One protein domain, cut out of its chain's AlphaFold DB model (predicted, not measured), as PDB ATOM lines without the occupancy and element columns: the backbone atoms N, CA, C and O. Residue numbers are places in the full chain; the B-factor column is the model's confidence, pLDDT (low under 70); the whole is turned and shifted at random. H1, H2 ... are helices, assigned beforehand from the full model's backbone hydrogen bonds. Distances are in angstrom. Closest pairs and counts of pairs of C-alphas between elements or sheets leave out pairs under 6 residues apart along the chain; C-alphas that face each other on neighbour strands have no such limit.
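Overview. This is residues 354 to 493 of the 494 residues of an uncharacterized protein of Tremella mesenterica (UniProt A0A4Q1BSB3). A long hairpin of H3 and H2 makes the length, with H1 and H4 packed on opposite sides of its open half: an up-and-down bundle, each helix running against the one before. The printed part has 140 residues with four named helices, H1 to H4, and is all helix. It is only just compact, close to loose, with a radius of gyration of the C-alphas of 16.9 A, spanning 57 by 28 by 22 A.

Arrangement. H3, residues 431 to 466, touches H1, residues 354 to 370, the same way at a shallow tilt of 18 degrees; their closest C-alphas, Arg 368 and Val 458, are 5.4 A apart. H2, residues 400 to 425, touches H4, residues 475 to 492; their closest C-alphas, Gln 404 and Ala 481, are 4.8 A apart. H1 and H4 are apart. Every O i to N i+4 pair is within hydrogen-bond range in H1, H3 and H4, and 21 of 22 in H2.

Along the chain. H3 is 51.7 A long, H2 36.8 A. C-alpha 354 begins H1 at (192.507, 213.954, 163.746); C-alpha 492 ends H4 at (196.046, 216.745, 177.758).

Size, cuts and confidence. The printed part has no cut. H1 to H2 is a long link. Residues 428 to 429, 470 and 472 are under pLDDT 70.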
ATOM      1  N   LEU A 354     191.847 212.725 164.188       96.25
ATOM      2  CA  LEU A 354     192.507 213.954 163.746       96.25
ATOM      3  C   LEU A 354     191.648 214.761 162.759       96.25
ATOM      4  O   LEU A 354     191.752 215.985 162.757       96.25
ATOM      5  N   THR A 355     190.771 214.129 161.971       96.12
ATOM      6  CA  THR A 355     189.890 214.844 161.032       96.12
ATOM      7  C   THR A 355     188.876 215.754 161.748       96.12
ATOM      8  O   THR A 355     188.888 216.950 161.440       96.12
ATOM      9  N   PRO A 356     188.077 215.304 162.739       97.25
ATOM     10  CA  PRO A 356     187.213 216.196 163.518       97.25
ATOM     11  C   PRO A 356     187.973 217.319 164.237       97.25
ATOM     12  O   PRO A 356     187.548 218.472 164.205       97.25
ATOM     13  N   LEU A 357     189.152 217.028 164.804       98.06
ATOM     14  CA  LEU A 357     190.015 218.056 165.403       98.06
ATOM     15  C   LEU A 357     190.509 219.073 164.356       98.06
ATOM     16  O   LEU A 357     190.542 220.272 164.625       98.06
ATOM     17  N   SER A 358     190.856 218.635 163.145       97.25
ATOM     18  CA  SER A 358     191.233 219.554 162.065       97.25
ATOM     19  C   SER A 358     190.081 220.486 161.682       97.25
ATOM     20  O   SER A 358     190.326 221.672 161.474       97.25
ATOM     21  N   LEU A 359     188.834 219.995 161.703       97.19
ATOM     22  CA  LEU A 359     187.649 220.799 161.410       97.19
ATOM     23  C   LEU A 359     187.373 221.835 162.509       97.19
ATOM     24  O   LEU A 359     187.089 222.983 162.191       97.19
ATOM     25  N   VAL A 360     187.546 221.478 163.788       97.94
ATOM     26  CA  VAL A 360     187.496 222.450 164.902       97.94
ATOM     27  C   VAL A 360     188.523 223.571 164.705       97.94
ATOM     28  O   VAL A 360     188.207 224.741 164.895       97.94
ATOM     29  N   LEU A 361     189.755 223.241 164.301       97.56
ATOM     30  CA  LEU A 361     190.784 224.255 164.055       97.56
ATOM     31  C   LEU A 361     190.462 225.124 162.827       97.56
ATOM     32  O   LEU A 361     190.731 226.321 162.846       97.56
ATOM     33  N   GLU A 362     189.883 224.539 161.781       96.25
ATOM     34  CA  GLU A 362     189.467 225.242 160.565       96.25
ATOM     35  C   GLU A 362     188.318 226.219 160.823       96.25
ATOM     36  O   GLU A 362     188.407 227.351 160.366       96.25
ATOM     37  N   VAL A 363     187.317 225.836 161.629       96.88
ATOM     38  CA  VAL A 363     186.249 226.734 162.117       96.88
ATOM     39  C   VAL A 363     186.855 228.000 162.731       96.88
ATOM     40  O   VAL A 363     186.501 229.109 162.348       96.88
ATOM     41  N   LEU A 364     187.832 227.839 163.629       96.81
ATOM     42  CA  LEU A 364     188.490 228.963 164.304       96.81
ATOM     43  C   LEU A 364     189.378 229.799 163.372       96.81
ATOM     44  O   LEU A 364     189.542 230.994 163.596       96.81
ATOM     45  N   VAL A 365     189.980 229.189 162.347       95.94
ATOM     46  CA  VAL A 365     190.778 229.914 161.345       95.94
ATOM     47  C   VAL A 365     189.882 230.692 160.384       95.94
ATOM     48  O   VAL A 365     190.204 231.835 160.084       95.94
ATOM     49  N   VAL A 366     188.763 230.113 159.941       95.00
ATOM     50  CA  VAL A 366     187.753 230.789 159.112       95.00
ATOM     51  C   VAL A 366     187.213 232.009 159.838       95.00
ATOM     52  O   VAL A 366     187.318 233.115 159.317       95.00
ATOM     53  N   GLU A 367     186.751 231.827 161.073       94.94
ATOM     54  CA  GLU A 367     186.237 232.912 161.905       94.94
ATOM     55  C   GLU A 367     187.263 234.038 162.091       94.94
ATOM     56  O   GLU A 367     186.961 235.216 161.930       94.94
ATOM     57  N   ARG A 368     188.527 233.677 162.339       94.69
ATOM     58  CA  ARG A 368     189.636 234.632 162.450       94.69
ATOM     59  C   ARG A 368     189.903 235.424 161.167       94.69
ATOM     60  O   ARG A 368     190.441 236.521 161.265       94.69
ATOM     61  N   GLU A 369     189.634 234.875 159.986       94.06
ATOM     62  CA  GLU A 369     189.776 235.622 158.728       94.06
ATOM     63  C   GLU A 369     188.528 236.468 158.429       94.06
ATOM     64  O   GLU A 369     188.678 237.597 157.966       94.06
ATOM     65  N   VAL A 370     187.327 236.001 158.787       92.50
ATOM     66  CA  VAL A 370     186.089 236.803 158.721       92.50
ATOM     67  C   VAL A 370     186.204 238.054 159.603       92.50
ATOM     68  O   VAL A 370     186.010 239.159 159.107       92.50
ATOM     69  N   LEU A 371     186.665 237.915 160.853       91.50
ATOM     70  CA  LEU A 371     186.899 239.027 161.796       91.50
ATOM     71  C   LEU A 371     188.016 240.014 161.390       91.50
ATOM     72  O   LEU A 371     188.241 241.005 162.081       91.50
ATOM     73  N   LYS A 372     188.747 239.745 160.302       93.25
ATOM     74  CA  LYS A 372     189.734 240.665 159.705       93.25
ATOM     75  C   LYS A 372     189.215 241.338 158.432       93.25
ATOM     76  O   LYS A 372     190.022 241.815 157.634       93.25
ATOM     77  N   ASP A 373     187.908 241.272 158.191       89.25
ATOM     78  CA  ASP A 373     187.251 241.679 156.946       89.25
ATOM     79  C   ASP A 373     187.762 240.919 155.698       89.25
ATOM     80  O   ASP A 373     187.557 241.339 154.560       89.25
ATOM     81  N   ASN A 374     188.409 239.759 155.880       86.62
ATOM     82  CA  ASN A 374     189.034 238.968 154.811       86.62
ATOM     83  C   ASN A 374     188.088 237.864 154.286       86.62
ATOM     84  O   ASN A 374     188.493 236.724 154.039       86.62
ATOM     85  N   VAL A 375     186.802 238.203 154.147       80.25
ATOM     86  CA  VAL A 375     185.700 237.257 153.883       80.25
ATOM     87  C   VAL A 375     185.879 236.502 152.559       80.25
ATOM     88  O   VAL A 375     185.594 235.309 152.491       80.25
ATOM     89  N   GLU A 376     186.414 237.146 151.517       81.31
ATOM     90  CA  GLU A 376     186.657 236.497 150.216       81.31
ATOM     91  C   GLU A 376     187.753 235.417 150.262       81.31
ATOM     92  O   GLU A 376     187.731 234.484 149.457       81.31
ATOM     93  N   ALA A 377     188.699 235.515 151.202       79.38
ATOM     94  CA  ALA A 377     189.758 234.523 151.385       79.38
ATOM     95  C   ALA A 377     189.374 233.401 152.365       79.38
ATOM     96  O   ALA A 377     190.081 232.391 152.443       79.38
ATOM     97  N   ALA A 378     188.284 233.561 153.122       81.44
ATOM     98  CA  ALA A 378     187.839 232.580 154.100       81.44
ATOM     99  C   ALA A 378     187.325 231.305 153.390       81.44
ATOM    100  O   ALA A 378     186.362 231.366 152.619       81.44
ATOM    101  N   PRO A 379     187.936 230.123 153.614       84.88
ATOM    102  CA  PRO A 379     187.462 228.895 152.991       84.88
ATOM    103  C   PRO A 379     186.065 228.525 153.508       84.88
ATOM    104  O   PRO A 379     185.765 228.650 154.694       84.88
ATOM    105  N   ARG A 380     185.205 228.024 152.615       91.75
ATOM    106  CA  ARG A 380     183.886 227.507 153.003       91.75
ATOM    107  C   ARG A 380     184.047 226.240 153.835       91.75
ATOM    108  O   ARG A 380     184.653 225.272 153.369       91.75
ATOM    109  N   LEU A 381     183.458 226.232 155.027       94.44
ATOM    110  CA  LEU A 381     183.456 225.058 155.891       94.44
ATOM    111  C   LEU A 381     182.603 223.939 155.268       94.44
ATOM    112  O   LEU A 381     181.558 224.210 154.665       94.44
ATOM    113  N   PRO A 382     183.021 222.669 155.394       95.12
ATOM    114  CA  PRO A 382     182.251 221.545 154.887       95.12
ATOM    115  C   PRO A 382     180.933 221.377 155.655       95.12
ATOM    116  O   PRO A 382     180.857 221.615 156.861       95.12
ATOM    117  N   ILE A 383     179.907 220.897 154.951       95.38
ATOM    118  CA  ILE A 383     178.635 220.477 155.552       95.38
ATOM    119  C   ILE A 383     178.897 219.247 156.434       95.38
ATOM    120  O   ILE A 383     179.583 218.315 156.005       95.38
ATOM    121  N   LEU A 384     178.363 219.243 157.656       95.81
ATOM    122  CA  LEU A 384     178.451 218.101 158.568       95.81
ATOM    123  C   LEU A 384     177.659 216.898 158.026       95.81
ATOM    124  O   LEU A 384     176.788 217.043 157.168       95.81
ATOM    125  N   ALA A 385     177.953 215.688 158.518       92.69
ATOM    126  CA  ALA A 385     177.296 214.465 158.039       92.69
ATOM    127  C   ALA A 385     175.782 214.421 158.329       92.69
ATOM    128  O   ALA A 385     175.040 213.765 157.607       92.69
ATOM    129  N   ASP A 386     175.326 215.167 159.339       92.81
ATOM    130  CA  ASP A 386     173.914 215.383 159.678       92.81
ATOM    131  C   ASP A 386     173.243 216.510 158.857       92.81
ATOM    132  O   ASP A 386     172.096 216.876 159.109       92.81
ATOM    133  N   GLY A 387     173.950 217.083 157.877       95.00
ATOM    134  CA  GLY A 387     173.462 218.161 157.019       95.00
ATOM    135  C   GLY A 387     173.543 219.566 157.627       95.00
ATOM    136  O   GLY A 387     173.196 220.533 156.941       95.00
ATOM    137  N   ARG A 388     174.008 219.724 158.875       95.06
ATOM    138  CA  ARG A 388     174.171 221.049 159.493       95.06
ATOM    139  C   ARG A 388     175.353 221.816 158.895       95.06
ATOM    140  O   ARG A 388     176.352 221.245 158.456       95.06
ATOM    141  N   LEU A 389     175.229 223.141 158.898       95.06
ATOM    142  CA  LEU A 389     176.258 224.073 158.445       95.06
ATOM    143  C   LEU A 389     176.970 224.674 159.658       95.06
ATOM    144  O   LEU A 389     176.318 225.087 160.608       95.06
ATOM    145  N   LEU A 390     178.300 224.744 159.599       94.44
ATOM    146  CA  LEU A 390     179.125 225.441 160.597       94.44
ATOM    147  C   LEU A 390     179.229 226.957 160.334       94.44
ATOM    148  O   LEU A 390     179.845 227.661 161.125       94.44
ATOM    149  N   GLN A 391     178.651 227.455 159.235       93.25
ATOM    150  CA  GLN A 391     178.629 228.873 158.861       93.25
ATOM    151  C   GLN A 391     177.194 229.372 158.704       93.25
ATOM    152  O   GLN A 391     176.335 228.661 158.165       93.25
ATOM    153  N   LEU A 392     176.974 230.623 159.096       87.62
ATOM    154  CA  LEU A 392     175.756 231.367 158.817       87.62
ATOM    155  C   LEU A 392     175.631 231.636 157.307       87.62
ATOM    156  O   LEU A 392     176.604 231.902 156.594       87.62
ATOM    157  N   ARG A 393     174.404 231.529 156.785       78.44
ATOM    158  CA  ARG A 393     174.139 231.692 155.349       78.44
ATOM    159  C   ARG A 393     174.163 233.167 154.953       78.44
ATOM    160  O   ARG A 393     173.201 233.877 155.210       78.44
ATOM    161  N   GLY A 394     175.198 233.565 154.218       74.56
ATOM    162  CA  GLY A 394     175.287 234.863 153.540       74.56
ATOM    163  C   GLY A 394     176.526 235.664 153.928       74.56
ATOM    164  O   GLY A 394     177.128 236.283 153.058       74.56
ATOM    165  N   GLU A 395     176.934 235.580 155.193       74.75
ATOM    166  CA  GLU A 395     177.991 236.424 155.778       74.75
ATOM    167  C   GLU A 395     179.322 235.674 155.971       74.75
ATOM    168  O   GLU A 395     180.382 236.286 156.000       74.75
ATOM    169  N   GLY A 396     179.295 234.336 156.036       83.94
ATOM    170  CA  GLY A 396     180.497 233.502 156.192       83.94
ATOM    171  C   GLY A 396     180.973 233.326 157.638       83.94
ATOM    172  O   GLY A 396     181.764 232.412 157.887       83.94
ATOM    173  N   GLU A 397     180.445 234.128 158.570       90.12
ATOM    174  CA  GLU A 397     180.579 233.970 160.025       90.12
ATOM    175  C   GLU A 397     180.226 232.550 160.496       90.12
ATOM    176  O   GLU A 397     179.384 231.861 159.902       90.12
ATOM    177  N   VAL A 398     180.854 232.105 161.584       93.62
ATOM    178  CA  VAL A 398     180.583 230.802 162.198       93.62
ATOM    179  C   VAL A 398     179.249 230.799 162.952       93.62
ATOM    180  O   VAL A 398     178.984 231.643 163.805       93.62
ATOM    181  N   ASP A 399     178.434 229.765 162.717       95.06
ATOM    182  CA  ASP A 399     177.299 229.461 163.595       95.06
ATOM    183  C   ASP A 399     177.851 228.884 164.909       95.06
ATOM    184  O   ASP A 399     178.103 227.679 165.037       95.06
ATOM    185  N   TRP A 400     178.086 229.762 165.886       94.44
ATOM    186  CA  TRP A 400     178.675 229.397 167.175       94.44
ATOM    187  C   TRP A 400     177.860 228.370 167.958       94.44
ATOM    188  O   TRP A 400     178.445 227.599 168.720       94.44
ATOM    189  N   ARG A 401     176.544 228.285 167.741       94.81
ATOM    190  CA  ARG A 401     175.684 227.289 168.386       94.81
ATOM    191  C   ARG A 401     175.925 225.899 167.798       94.81
ATOM    192  O   ARG A 401     176.067 224.933 168.554       94.81
ATOM    193  N   VAL A 402     176.012 225.783 166.472       95.62
ATOM    194  CA  VAL A 402     176.363 224.516 165.802       95.62
ATOM    195  C   VAL A 402     177.820 224.143 166.090       95.62
ATOM    196  O   VAL A 402     178.092 222.990 166.438       95.62
ATOM    197  N   ALA A 403     178.745 225.104 166.037       96.50
ATOM    198  CA  ALA A 403     180.151 224.889 166.375       96.50
ATOM    199  C   ALA A 403     180.336 224.429 167.830       96.50
ATOM    200  O   ALA A 403     181.014 223.431 168.060       96.50
ATOM    201  N   GLN A 404     179.679 225.061 168.811       96.44
ATOM    202  CA  GLN A 404     179.717 224.630 170.214       96.44
ATOM    203  C   GLN A 404     179.240 223.179 170.369       96.44
ATOM    204  O   GLN A 404     179.906 222.382 171.031       96.44
ATOM    205  N   GLN A 405     178.111 222.816 169.753       96.94
ATOM    206  CA  GLN A 405     177.585 221.446 169.797       96.94
ATOM    207  C   GLN A 405     178.544 220.441 169.150       96.94
ATOM    208  O   GLN A 405     178.768 219.361 169.702       96.94
ATOM    209  N   TYR A 406     179.153 220.803 168.018       97.62
ATOM    210  CA  TYR A 406     180.172 219.990 167.360       97.62
ATOM    211  C   TYR A 406     181.410 219.809 168.248       97.62
ATOM    212  O   TYR A 406     181.887 218.687 168.419       97.62
ATOM    213  N   PHE A 407     181.897 220.884 168.878       97.50
ATOM    214  CA  PHE A 407     183.059 220.836 169.765       97.50
ATOM    215  C   PHE A 407     182.744 219.928 170.962       97.50
ATOM    216  O   PHE A 407     183.484 218.982 171.207       97.50
ATOM    217  N   LEU A 408     181.607 220.122 171.641       97.25
ATOM    218  CA  LEU A 408     181.158 219.262 172.746       97.25
ATOM    219  C   LEU A 408     181.139 217.771 172.359       97.25
ATOM    220  O   LEU A 408     181.629 216.936 173.123       97.25
ATOM    221  N   ALA A 409     180.636 217.430 171.168       97.38
ATOM    222  CA  ALA A 409     180.629 216.052 170.675       97.38
ATOM    223  C   ALA A 409     182.052 215.502 170.447       97.38
ATOM    224  O   ALA A 409     182.383 214.427 170.959       97.38
ATOM    225  N   VAL A 410     182.925 216.255 169.761       97.94
ATOM    226  CA  VAL A 410     184.346 215.893 169.569       97.94
ATOM    227  C   VAL A 410     185.040 215.676 170.915       97.94
ATOM    228  O   VAL A 410     185.747 214.683 171.097       97.94
ATOM    229  N   GLY A 411     184.800 216.560 171.883       97.00
ATOM    230  CA  GLY A 411     185.386 216.496 173.216       97.00
ATOM    231  C   GLY A 411     184.940 215.280 174.020       97.00
ATOM    232  O   GLY A 411     185.772 214.593 174.616       97.00
ATOM    233  N   GLN A 412     183.648 214.949 174.006       97.19
ATOM    234  CA  GLN A 412     183.139 213.740 174.661       97.19
ATOM    235  C   GLN A 412     183.728 212.461 174.052       97.19
ATOM    236  O   GLN A 412     184.104 211.546 174.795       97.19
ATOM    237  N   ILE A 413     183.841 212.398 172.721       97.12
ATOM    238  CA  ILE A 413     184.437 211.248 172.030       97.12
ATOM    239  C   ILE A 413     185.926 211.139 172.355       97.12
ATOM    240  O   ILE A 413     186.377 210.060 172.737       97.12
ATOM    241  N   LEU A 414     186.667 212.251 172.302       97.12
ATOM    242  CA  LEU A 414     188.082 212.315 172.668       97.12
ATOM    243  C   LEU A 414     188.328 211.751 174.077       97.12
ATOM    244  O   LEU A 414     189.206 210.908 174.258       97.12
ATOM    245  N   LEU A 415     187.527 212.149 175.070       96.50
ATOM    246  CA  LEU A 415     187.681 211.671 176.451       96.50
ATOM    247  C   LEU A 415     187.377 210.182 176.630       96.50
ATOM    248  O   LEU A 415     188.048 209.514 177.420       96.50
ATOM    249  N   LYS A 416     186.372 209.649 175.928       96.81
ATOM    250  CA  LYS A 416     186.074 208.208 175.947       96.81
ATOM    251  C   LYS A 416     187.181 207.414 175.250       96.81
ATOM    252  O   LYS A 416     187.646 206.410 175.784       96.81
ATOM    253  N   LEU A 417     187.645 207.898 174.101       95.81
ATOM    254  CA  LEU A 417     188.639 207.231 173.267       95.81
ATOM    255  C   LEU A 417     190.025 207.191 173.922       95.81
ATOM    256  O   LEU A 417     190.670 206.148 173.889       95.81
ATOM    257  N   LEU A 418     190.459 208.269 174.586       94.75
ATOM    258  CA  LEU A 418     191.712 208.270 175.356       94.75
ATOM    259  C   LEU A 418     191.692 207.206 176.469       94.75
ATOM    260  O   LEU A 418     192.639 206.432 176.585       94.75
ATOM    261  N   LYS A 419     190.580 207.072 177.206       94.88
ATOM    262  CA  LYS A 419     190.413 206.020 178.230       94.88
ATOM    263  C   LYS A 419     190.440 204.601 177.637       94.88
ATOM    264  O   LYS A 419     191.001 203.690 178.248       94.88
ATOM    265  N   LEU A 420     189.862 204.397 176.450       93.69
ATOM    266  CA  LEU A 420     189.947 203.115 175.736       93.69
ATOM    267  C   LEU A 420     191.377 202.816 175.257       93.69
ATOM    268  O   LEU A 420     191.844 201.687 175.389       93.69
ATOM    269  N   LEU A 421     192.108 203.823 174.772       92.44
ATOM    270  CA  LEU A 421     193.520 203.688 174.402       92.44
ATOM    271  C   LEU A 421     194.406 203.374 175.619       92.44
ATOM    272  O   LEU A 421     195.320 202.559 175.513       92.44
ATOM    273  N   ASP A 422     194.128 203.967 176.784       91.81
ATOM    274  CA  ASP A 422     194.824 203.653 178.037       91.81
ATOM    275  C   ASP A 422     194.590 202.210 178.488       91.81
ATOM    276  O   ASP A 422     195.554 201.466 178.692       91.81
ATOM    277  N   THR A 423     193.329 201.786 178.562       90.38
ATOM    278  CA  THR A 423     192.968 200.417 178.968       90.38
ATOM    279  C   THR A 423     193.450 199.350 177.980       90.38
ATOM    280  O   THR A 423     193.910 198.297 178.423       90.38
ATOM    281  N   SER A 424     193.443 199.615 176.665       84.00
ATOM    282  CA  SER A 424     193.977 198.677 175.661       84.00
ATOM    283  C   SER A 424     195.480 198.415 175.856       84.00
ATOM    284  O   SER A 424     195.928 197.268 175.800       84.00
ATOM    285  N   THR A 425     196.261 199.457 176.176       78.19
ATOM    286  CA  THR A 425     197.722 199.337 176.354       78.19
ATOM    287  C   THR A 425     198.182 198.641 177.636       78.19
ATOM    288  O   THR A 425     199.328 198.209 177.698       78.19
ATOM    289  N   GLN A 426     197.327 198.478 178.652       76.56
ATOM    290  CA  GLN A 426     197.732 197.824 179.910       76.56
ATOM    291  C   GLN A 426     197.938 196.303 179.773       76.56
ATOM    292  O   GLN A 426     198.607 195.690 180.601       76.56
ATOM    293  N   GLY A 427     197.383 195.676 178.731       75.81
ATOM    294  CA  GLY A 427     197.334 194.221 178.570       75.81
ATOM    295  C   GLY A 427     198.565 193.564 177.936       75.81
ATOM    296  O   GLY A 427     198.375 192.655 177.134       75.81
ATOM    297  N   ASN A 428     199.790 194.011 178.242       57.78
ATOM    298  CA  ASN A 428     201.060 193.438 177.739       57.78
ATOM    299  C   ASN A 428     201.132 193.275 176.196       57.78
ATOM    300  O   ASN A 428     201.807 192.384 175.677       57.78
ATOM    301  N   ARG A 429     200.378 194.109 175.463       64.38
ATOM    302  CA  ARG A 429     200.251 194.085 173.997       64.38
ATOM    303  C   ARG A 429     201.376 194.868 173.326       64.38
ATOM    304  O   ARG A 429     202.105 195.612 173.975       64.38
ATOM    305  N   HIS A 430     201.531 194.624 172.026       74.31
ATOM    306  CA  HIS A 430     202.685 194.987 171.210       74.31
ATOM    307  C   HIS A 430     203.240 196.393 171.488       74.31
ATOM    308  O   HIS A 430     202.520 197.388 171.475       74.31
ATOM    309  N   THR A 431     204.566 196.481 171.633       84.75
ATOM    310  CA  THR A 431     205.312 197.744 171.794       84.75
ATOM    311  C   THR A 431     205.033 198.759 170.678       84.75
ATOM    312  O   THR A 431     205.107 199.963 170.908       84.75
ATOM    313  N   LYS A 432     204.662 198.273 169.487       87.69
ATOM    314  CA  LYS A 432     204.210 199.073 168.341       87.69
ATOM    315  C   LYS A 432     202.960 199.900 168.662       87.69
ATOM    316  O   LYS A 432     202.960 201.100 168.418       87.69
ATOM    317  N   ASP A 433     201.942 199.287 169.264       86.81
ATOM    318  CA  ASP A 433     200.658 199.932 169.568       86.81
ATOM    319  C   ASP A 433     200.833 201.049 170.610       86.81
ATOM    320  O   ASP A 433     200.164 202.082 170.551       86.81
ATOM    321  N   ILE A 434     201.773 200.866 171.546       90.06
ATOM    322  CA  ILE A 434     202.159 201.880 172.537       90.06
ATOM    323  C   ILE A 434     202.789 203.092 171.836       90.06
ATOM    324  O   ILE A 434     202.374 204.222 172.091       90.06
ATOM    325  N   ALA A 435     203.728 202.872 170.911       91.75
ATOM    326  CA  ALA A 435     204.364 203.950 170.153       91.75
ATOM    327  C   ALA A 435     203.362 204.709 169.256       91.75
ATOM    328  O   ALA A 435     203.350 205.942 169.258       91.75
ATOM    329  N   GLU A 436     202.477 203.998 168.548       91.69
ATOM    330  CA  GLU A 436     201.426 204.610 167.713       91.69
ATOM    331  C   GLU A 436     200.425 205.423 168.560       91.69
ATOM    332  O   GLU A 436     200.028 206.530 168.180       91.69
ATOM    333  N   LYS A 437     200.067 204.935 169.757       93.25
ATOM    334  CA  LYS A 437     199.253 205.682 170.729       93.25
ATOM    335  C   LYS A 437     199.958 206.954 171.212       93.25
ATOM    336  O   LYS A 437     199.317 208.005 171.290       93.25
ATOM    337  N   GLU A 438     201.242 206.891 171.558       94.50
ATOM    338  CA  GLU A 438     201.999 208.066 172.014       94.50
ATOM    339  C   GLU A 438     202.133 209.127 170.914       94.50
ATOM    340  O   GLU A 438     201.952 210.322 171.180       94.50
ATOM    341  N   GLU A 439     202.370 208.710 169.667       95.62
ATOM    342  CA  GLU A 439     202.387 209.604 168.505       95.62
ATOM    343  C   GLU A 439     201.017 210.256 168.256       95.62
ATOM    344  O   GLU A 439     200.940 211.466 167.995       95.62
ATOM    345  N   LEU A 440     199.923 209.505 168.419       95.88
ATOM    346  CA  LEU A 440     198.575 210.064 168.366       95.88
ATOM    347  C   LEU A 440     198.335 211.080 169.491       95.88
ATOM    348  O   LEU A 440     197.900 212.194 169.206       95.88
ATOM    349  N   ILE A 441     198.646 210.755 170.750       96.69
ATOM    350  CA  ILE A 441     198.464 211.683 171.884       96.69
ATOM    351  C   ILE A 441     199.276 212.967 171.664       96.69
ATOM    352  O   ILE A 441     198.763 214.070 171.867       96.69
ATOM    353  N   LYS A 442     200.516 212.850 171.179       97.31
ATOM    354  CA  LYS A 442     201.350 213.991 170.778       97.31
ATOM    355  C   LYS A 442     200.696 214.815 169.663       97.31
ATOM    356  O   LYS A 442     200.713 216.044 169.726       97.31
ATOM    357  N   SER A 443     200.089 214.163 168.675       97.31
ATOM    358  CA  SER A 443     199.371 214.829 167.581       97.31
ATOM    359  C   SER A 443     198.133 215.579 168.077       97.31
ATOM    360  O   SER A 443     197.987 216.766 167.783       97.31
ATOM    361  N   VAL A 444     197.298 214.945 168.905       97.62
ATOM    362  CA  VAL A 444     196.137 215.578 169.553       97.62
ATOM    363  C   VAL A 444     196.575 216.793 170.380       97.62
ATOM    364  O   VAL A 444     195.998 217.869 170.223       97.62
ATOM    365  N   ARG A 445     197.640 216.674 171.190       97.94
ATOM    366  CA  ARG A 445     198.217 217.801 171.951       97.94
ATOM    367  C   ARG A 445     198.583 218.985 171.054       97.94
ATOM    368  O   ARG A 445     198.242 220.120 171.375       97.94
ATOM    369  N   MET A 446     199.233 218.736 169.913       97.56
ATOM    370  CA  MET A 446     199.576 219.794 168.954       97.56
ATOM    371  C   MET A 446     198.337 220.475 168.354       97.56
ATOM    372  O   MET A 446     198.358 221.691 168.160       97.56
ATOM    373  N   TYR A 447     197.268 219.726 168.066       97.88
ATOM    374  CA  TYR A 447     196.004 220.303 167.593       97.88
ATOM    375  C   TYR A 447     195.340 221.169 168.668       97.88
ATOM    376  O   TYR A 447     195.045 222.331 168.399       97.88
ATOM    377  N   VAL A 448     195.190 220.663 169.894       97.81
ATOM    378  CA  VAL A 448     194.554 221.402 171.000       97.81
ATOM    379  C   VAL A 448     195.354 222.649 171.395       97.81
ATOM    380  O   VAL A 448     194.768 223.706 171.620       97.81
ATOM    381  N   GLY A 449     196.689 222.592 171.379       97.81
ATOM    382  CA  GLY A 449     197.533 223.771 171.606       97.81
ATOM    383  C   GLY A 449     197.360 224.851 170.531       97.81
ATOM    384  O   GLY A 449     197.283 226.040 170.849       97.81
ATOM    385  N   LYS A 450     197.224 224.450 169.258       97.94
ATOM    386  CA  LYS A 450     196.879 225.376 168.164       97.94
ATOM    387  C   LYS A 450     195.477 225.956 168.341       97.94
ATOM    388  O   LYS A 450     195.329 227.164 168.187       97.94
ATOM    389  N   MET A 451     194.486 225.139 168.706       98.00
ATOM    390  CA  MET A 451     193.118 225.599 168.975       98.00
ATOM    391  C   MET A 451     193.100 226.648 170.080       98.00
ATOM    392  O   MET A 451     192.622 227.744 169.829       98.00
ATOM    393  N   LYS A 452     193.694 226.373 171.252       97.25
ATOM    394  CA  LYS A 452     193.787 227.340 172.363       97.25
ATOM    395  C   LYS A 452     194.369 228.679 171.909       97.25
ATOM    396  O   LYS A 452     193.822 229.726 172.245       97.25
ATOM    397  N   LYS A 453     195.443 228.650 171.109       97.25
ATOM    398  CA  LYS A 453     196.055 229.865 170.564       97.25
ATOM    399  C   LYS A 453     195.111 230.610 169.611       97.25
ATOM    400  O   LYS A 453     194.817 231.773 169.866       97.25
ATOM    401  N   VAL A 454     194.623 229.960 168.551       96.88
ATOM    402  CA  VAL A 454     193.750 230.610 167.550       96.88
ATOM    403  C   VAL A 454     192.461 231.113 168.205       96.88
ATOM    404  O   VAL A 454     192.050 232.235 167.941       96.88
ATOM    405  N   PHE A 455     191.888 230.347 169.137       96.06
ATOM    406  CA  PHE A 455     190.722 230.754 169.917       96.06
ATOM    407  C   PHE A 455     190.991 232.023 170.732       96.06
ATOM    408  O   PHE A 455     190.158 232.922 170.749       96.06
ATOM    409  N   SER A 456     192.154 232.136 171.386       95.12
ATOM    410  CA  SER A 456     192.503 233.351 172.135       95.12
ATOM    411  C   SER A 456     192.654 234.586 171.238       95.12
ATOM    412  O   SER A 456     192.317 235.686 171.666       95.12
ATOM    413  N   GLU A 457     193.092 234.405 169.986       96.50
ATOM    414  CA  GLU A 457     193.153 235.479 168.989       96.50
ATOM    415  C   GLU A 457     191.745 235.876 168.504       96.50
ATOM    416  O   GLU A 457     191.433 237.063 168.481       96.50
ATOM    417  N   VAL A 458     190.873 234.903 168.204       95.19
ATOM    418  CA  VAL A 458     189.453 235.134 167.854       95.19
ATOM    419  C   VAL A 458     188.720 235.859 168.984       95.19
ATOM    420  O   VAL A 458     188.071 236.875 168.754       95.19
ATOM    421  N   ALA A 459     188.872 235.398 170.227       92.06
ATOM    422  CA  ALA A 459     188.238 236.014 171.389       92.06
ATOM    423  C   ALA A 459     188.726 237.455 171.637       92.06
ATOM    424  O   ALA A 459     187.930 238.298 172.047       92.06
ATOM    425  N   ALA A 460     190.003 237.753 171.370       93.44
ATOM    426  CA  ALA A 460     190.522 239.119 171.431       93.44
ATOM    427  C   ALA A 460     189.871 240.013 170.361       93.44
ATOM    428  O   ALA A 460     189.359 241.074 170.705       93.44
ATOM    429  N   MET A 461     189.788 239.547 169.108       94.00
ATOM    430  CA  MET A 461     189.114 240.273 168.017       94.00
ATOM    431  C   MET A 461     187.629 240.524 168.322       94.00
ATOM    432  O   MET A 461     187.146 241.630 168.108       94.00
ATOM    433  N   TYR A 462     186.921 239.554 168.912       90.56
ATOM    434  CA  TYR A 462     185.538 239.749 169.369       90.56
ATOM    435  C   TYR A 462     185.410 240.828 170.454       90.56
ATOM    436  O   TYR A 462     184.479 241.634 170.424       90.56
ATOM    437  N   VAL A 463     186.340 240.873 171.413       89.12
ATOM    438  CA  VAL A 463     186.355 241.908 172.462       89.12
ATOM    439  C   VAL A 463     186.728 243.282 171.895       89.12
ATOM    440  O   VAL A 463     186.176 244.284 172.348       89.12
ATOM    441  N   GLU A 464     187.613 243.349 170.903       89.88
ATOM    442  CA  GLU A 464     188.021 244.598 170.247       89.88
ATOM    443  C   GLU A 464     186.924 245.154 169.321       89.88
ATOM    444  O   GLU A 464     186.587 246.333 169.427       89.88
ATOM    445  N   GLY A 465     186.323 244.318 168.466       86.75
ATOM    446  CA  GLY A 465     185.285 244.722 167.508       86.75
ATOM    447  C   GLY A 465     183.887 244.879 168.120       86.75
ATOM    448  O   GLY A 465     183.199 245.864 167.853       86.75
ATOM    449  N   TYR A 466     183.473 243.950 168.990       81.75
ATOM    450  CA  TYR A 466     182.109 243.896 169.544       81.75
ATOM    451  C   TYR A 466     182.029 244.207 171.047       81.75
ATOM    452  O   TYR A 466     180.940 244.163 171.624       81.75
ATOM    453  N   GLY A 467     183.135 244.569 171.708       74.56
ATOM    454  CA  GLY A 467     183.162 244.842 173.156       74.56
ATOM    455  C   GLY A 467     182.230 245.968 173.624       74.56
ATOM    456  O   GLY A 467     181.809 245.975 174.783       74.56
ATOM    457  N   PHE A 468     181.860 246.888 172.726       73.50
ATOM    458  CA  PHE A 468     180.860 247.932 172.976       73.50
ATOM    459  C   PHE A 468     179.415 247.393 173.005       73.50
ATOM    460  O   PHE A 468     178.571 247.957 173.704       73.50
ATOM    461  N   VAL A 469     179.119 246.295 172.299       74.12
ATOM    462  CA  VAL A 469     177.751 245.792 172.088       74.12
ATOM    463  C   VAL A 469     177.577 244.383 172.664       74.12
ATOM    464  O   VAL A 469     177.474 243.379 171.956       74.12
ATOM    465  N   ARG A 470     177.524 244.305 173.999       65.88
ATOM    466  CA  ARG A 470     177.206 243.053 174.706       65.88
ATOM    467  C   ARG A 470     175.855 242.496 174.244       65.88
ATOM    468  O   ARG A 470     174.847 243.196 174.302       65.88
ATOM    469  N   GLY A 471     175.846 241.225 173.843       70.75
ATOM    470  CA  GLY A 471     174.645 240.498 173.422       70.75
ATOM    471  C   GLY A 471     174.266 240.611 171.940       70.75
ATOM    472  O   GLY A 471     173.205 240.115 171.579       70.75
ATOM    473  N   TRP A 472     175.084 241.239 171.083       66.56
ATOM    474  CA  TRP A 472     174.871 241.210 169.619       66.56
ATOM    475  C   TRP A 472     175.453 239.978 168.918       66.56
ATOM    476  O   TRP A 472     175.022 239.645 167.823       66.56
ATOM    477  N   TRP A 473     176.400 239.296 169.555       72.81
ATOM    478  CA  TRP A 473     177.011 238.054 169.084       72.81
ATOM    479  C   TRP A 473     176.703 236.924 170.076       72.81
ATOM    480  O   TRP A 473     176.382 237.197 171.239       72.81
ATOM    481  N   ASP A 474     176.794 235.659 169.641       78.56
ATOM    482  CA  ASP A 474     176.524 234.489 170.496       78.56
ATOM    483  C   ASP A 474     177.671 234.227 171.491       78.56
ATOM    484  O   ASP A 474     178.431 233.256 171.425       78.56
ATOM    485  N   GLU A 475     177.771 235.134 172.460       85.06
ATOM    486  CA  GLU A 475     178.702 235.085 173.581       85.06
ATOM    487  C   GLU A 475     178.521 233.794 174.407       85.06
ATOM    488  O   GLU A 475     179.477 233.319 175.023       85.06
ATOM    489  N   GLY A 476     177.324 233.195 174.405       89.38
ATOM    490  CA  GLY A 476     177.037 231.919 175.063       89.38
ATOM    491  C   GLY A 476     177.677 230.735 174.338       89.38
ATOM    492  O   GLY A 476     178.446 229.986 174.950       89.38
ATOM    493  N   GLY A 477     177.405 230.602 173.037       90.50
ATOM    494  CA  GLY A 477     177.986 229.582 172.166       90.50
ATOM    495  C   GLY A 477     179.512 229.644 172.152       90.50
ATOM    496  O   GLY A 477     180.176 228.646 172.459       90.50
ATOM    497  N   MET A 478     180.082 230.835 171.923       92.50
ATOM    498  CA  MET A 478     181.538 231.007 171.912       92.50
ATOM    499  C   MET A 478     182.166 230.717 173.286       92.50
ATOM    500  O   MET A 478     183.155 229.989 173.351       92.50
ATOM    501  N   LYS A 479     181.613 231.203 174.411       92.31
ATOM    502  CA  LYS A 479     182.163 230.868 175.746       92.31
ATOM    503  C   LYS A 479     182.086 229.375 176.051       92.31
ATOM    504  O   LYS A 479     183.014 228.833 176.652       92.31
ATOM    505  N   GLY A 480     181.016 228.704 175.628       92.81
ATOM    506  CA  GLY A 480     180.893 227.255 175.743       92.81
ATOM    507  C   GLY A 480     181.974 226.515 174.953       92.81
ATOM    508  O   GLY A 480     182.640 225.635 175.497       92.81
ATOM    509  N   ALA A 481     182.204 226.924 173.702       94.38
ATOM    510  CA  ALA A 481     183.279 226.403 172.858       94.38
ATOM    511  C   ALA A 481     184.679 226.667 173.456       94.38
ATOM    512  O   ALA A 481     185.537 225.780 173.443       94.38
ATOM    513  N   ALA A 482     184.890 227.850 174.046       93.75
ATOM    514  CA  ALA A 482     186.125 228.230 174.731       93.75
ATOM    515  C   ALA A 482     186.417 227.324 175.935       93.75
ATOM    516  O   ALA A 482     187.525 226.805 176.076       93.75
ATOM    517  N   GLY A 483     185.413 227.123 176.799       94.81
ATOM    518  CA  GLY A 483     185.520 226.274 177.985       94.81
ATOM    519  C   GLY A 483     185.780 224.810 177.633       94.81
ATOM    520  O   GLY A 483     186.583 224.151 178.291       94.81
ATOM    521  N   GLU A 484     185.169 224.322 176.552       96.44
ATOM    522  CA  GLU A 484     185.383 222.967 176.039       96.44
ATOM    523  C   GLU A 484     186.840 222.755 175.581       96.44
ATOM    524  O   GLU A 484     187.509 221.838 176.063       96.44
ATOM    525  N   ILE A 485     187.376 223.652 174.743       96.00
ATOM    526  CA  ILE A 485     188.784 223.615 174.294       96.00
ATOM    527  C   ILE A 485     189.755 223.809 175.472       96.00
ATOM    528  O   ILE A 485     190.803 223.156 175.529       96.00
ATOM    529  N   GLY A 486     189.408 224.667 176.436       96.38
ATOM    530  CA  GLY A 486     190.153 224.846 177.684       96.38
ATOM    531  C   GLY A 486     190.292 223.535 178.460       96.38
ATOM    532  O   GLY A 486     191.417 223.113 178.750       96.38
ATOM    533  N   ARG A 487     189.170 222.834 178.680       96.94
ATOM    534  CA  ARG A 487     189.129 221.524 179.352       96.94
ATOM    535  C   ARG A 487     189.961 220.466 178.622       96.94
ATOM    536  O   ARG A 487     190.578 219.619 179.266       96.94
ATOM    537  N   TRP A 488     190.011 220.487 177.287       97.19
ATOM    538  CA  TRP A 488     190.888 219.575 176.537       97.19
ATOM    539  C   TRP A 488     192.363 219.861 176.805       97.19
ATOM    540  O   TRP A 488     193.141 218.923 176.966       97.19
ATOM    541  N   GLY A 489     192.744 221.140 176.878       96.25
ATOM    542  CA  GLY A 489     194.103 221.550 177.230       96.25
ATOM    543  C   GLY A 489     194.516 221.067 178.617       96.25
ATOM    544  O   GLY A 489     195.587 220.488 178.762       96.25
ATOM    545  N   GLU A 490     193.641 221.219 179.613       96.62
ATOM    546  CA  GLU A 490     193.867 220.708 180.972       96.62
ATOM    547  C   GLU A 490     194.074 219.187 180.981       96.62
ATOM    548  O   GLU A 490     195.079 218.696 181.491       96.62
ATOM    549  N   ILE A 491     193.169 218.433 180.352       94.56
ATOM    550  CA  ILE A 491     193.209 216.961 180.351       94.56
ATOM    551  C   ILE A 491     194.424 216.417 179.582       94.56
ATOM    552  O   ILE A 491     194.971 215.369 179.930       94.56
ATOM    553  N   LEU A 492     194.877 217.128 178.550       93.94
ATOM    554  CA  LEU A 492     196.046 216.745 177.758       93.94
ATOM    555  C   LEU A 492     197.371 217.304 178.300       93.94
ATOM    556  O   LEU A 492     198.421 216.852 177.834       93.94
ATOM    557  N   ASN A 493     197.336 218.214 179.280       95.38
ATOM    558  CA  ASN A 493     198.458 219.031 179.762       95.38
ATOM    559  C   ASN A 493     199.120 219.866 178.639       95.38
ATOM    560  O   ASN A 493     200.280 219.635 178.286       95.38
TER     561      ASN A 493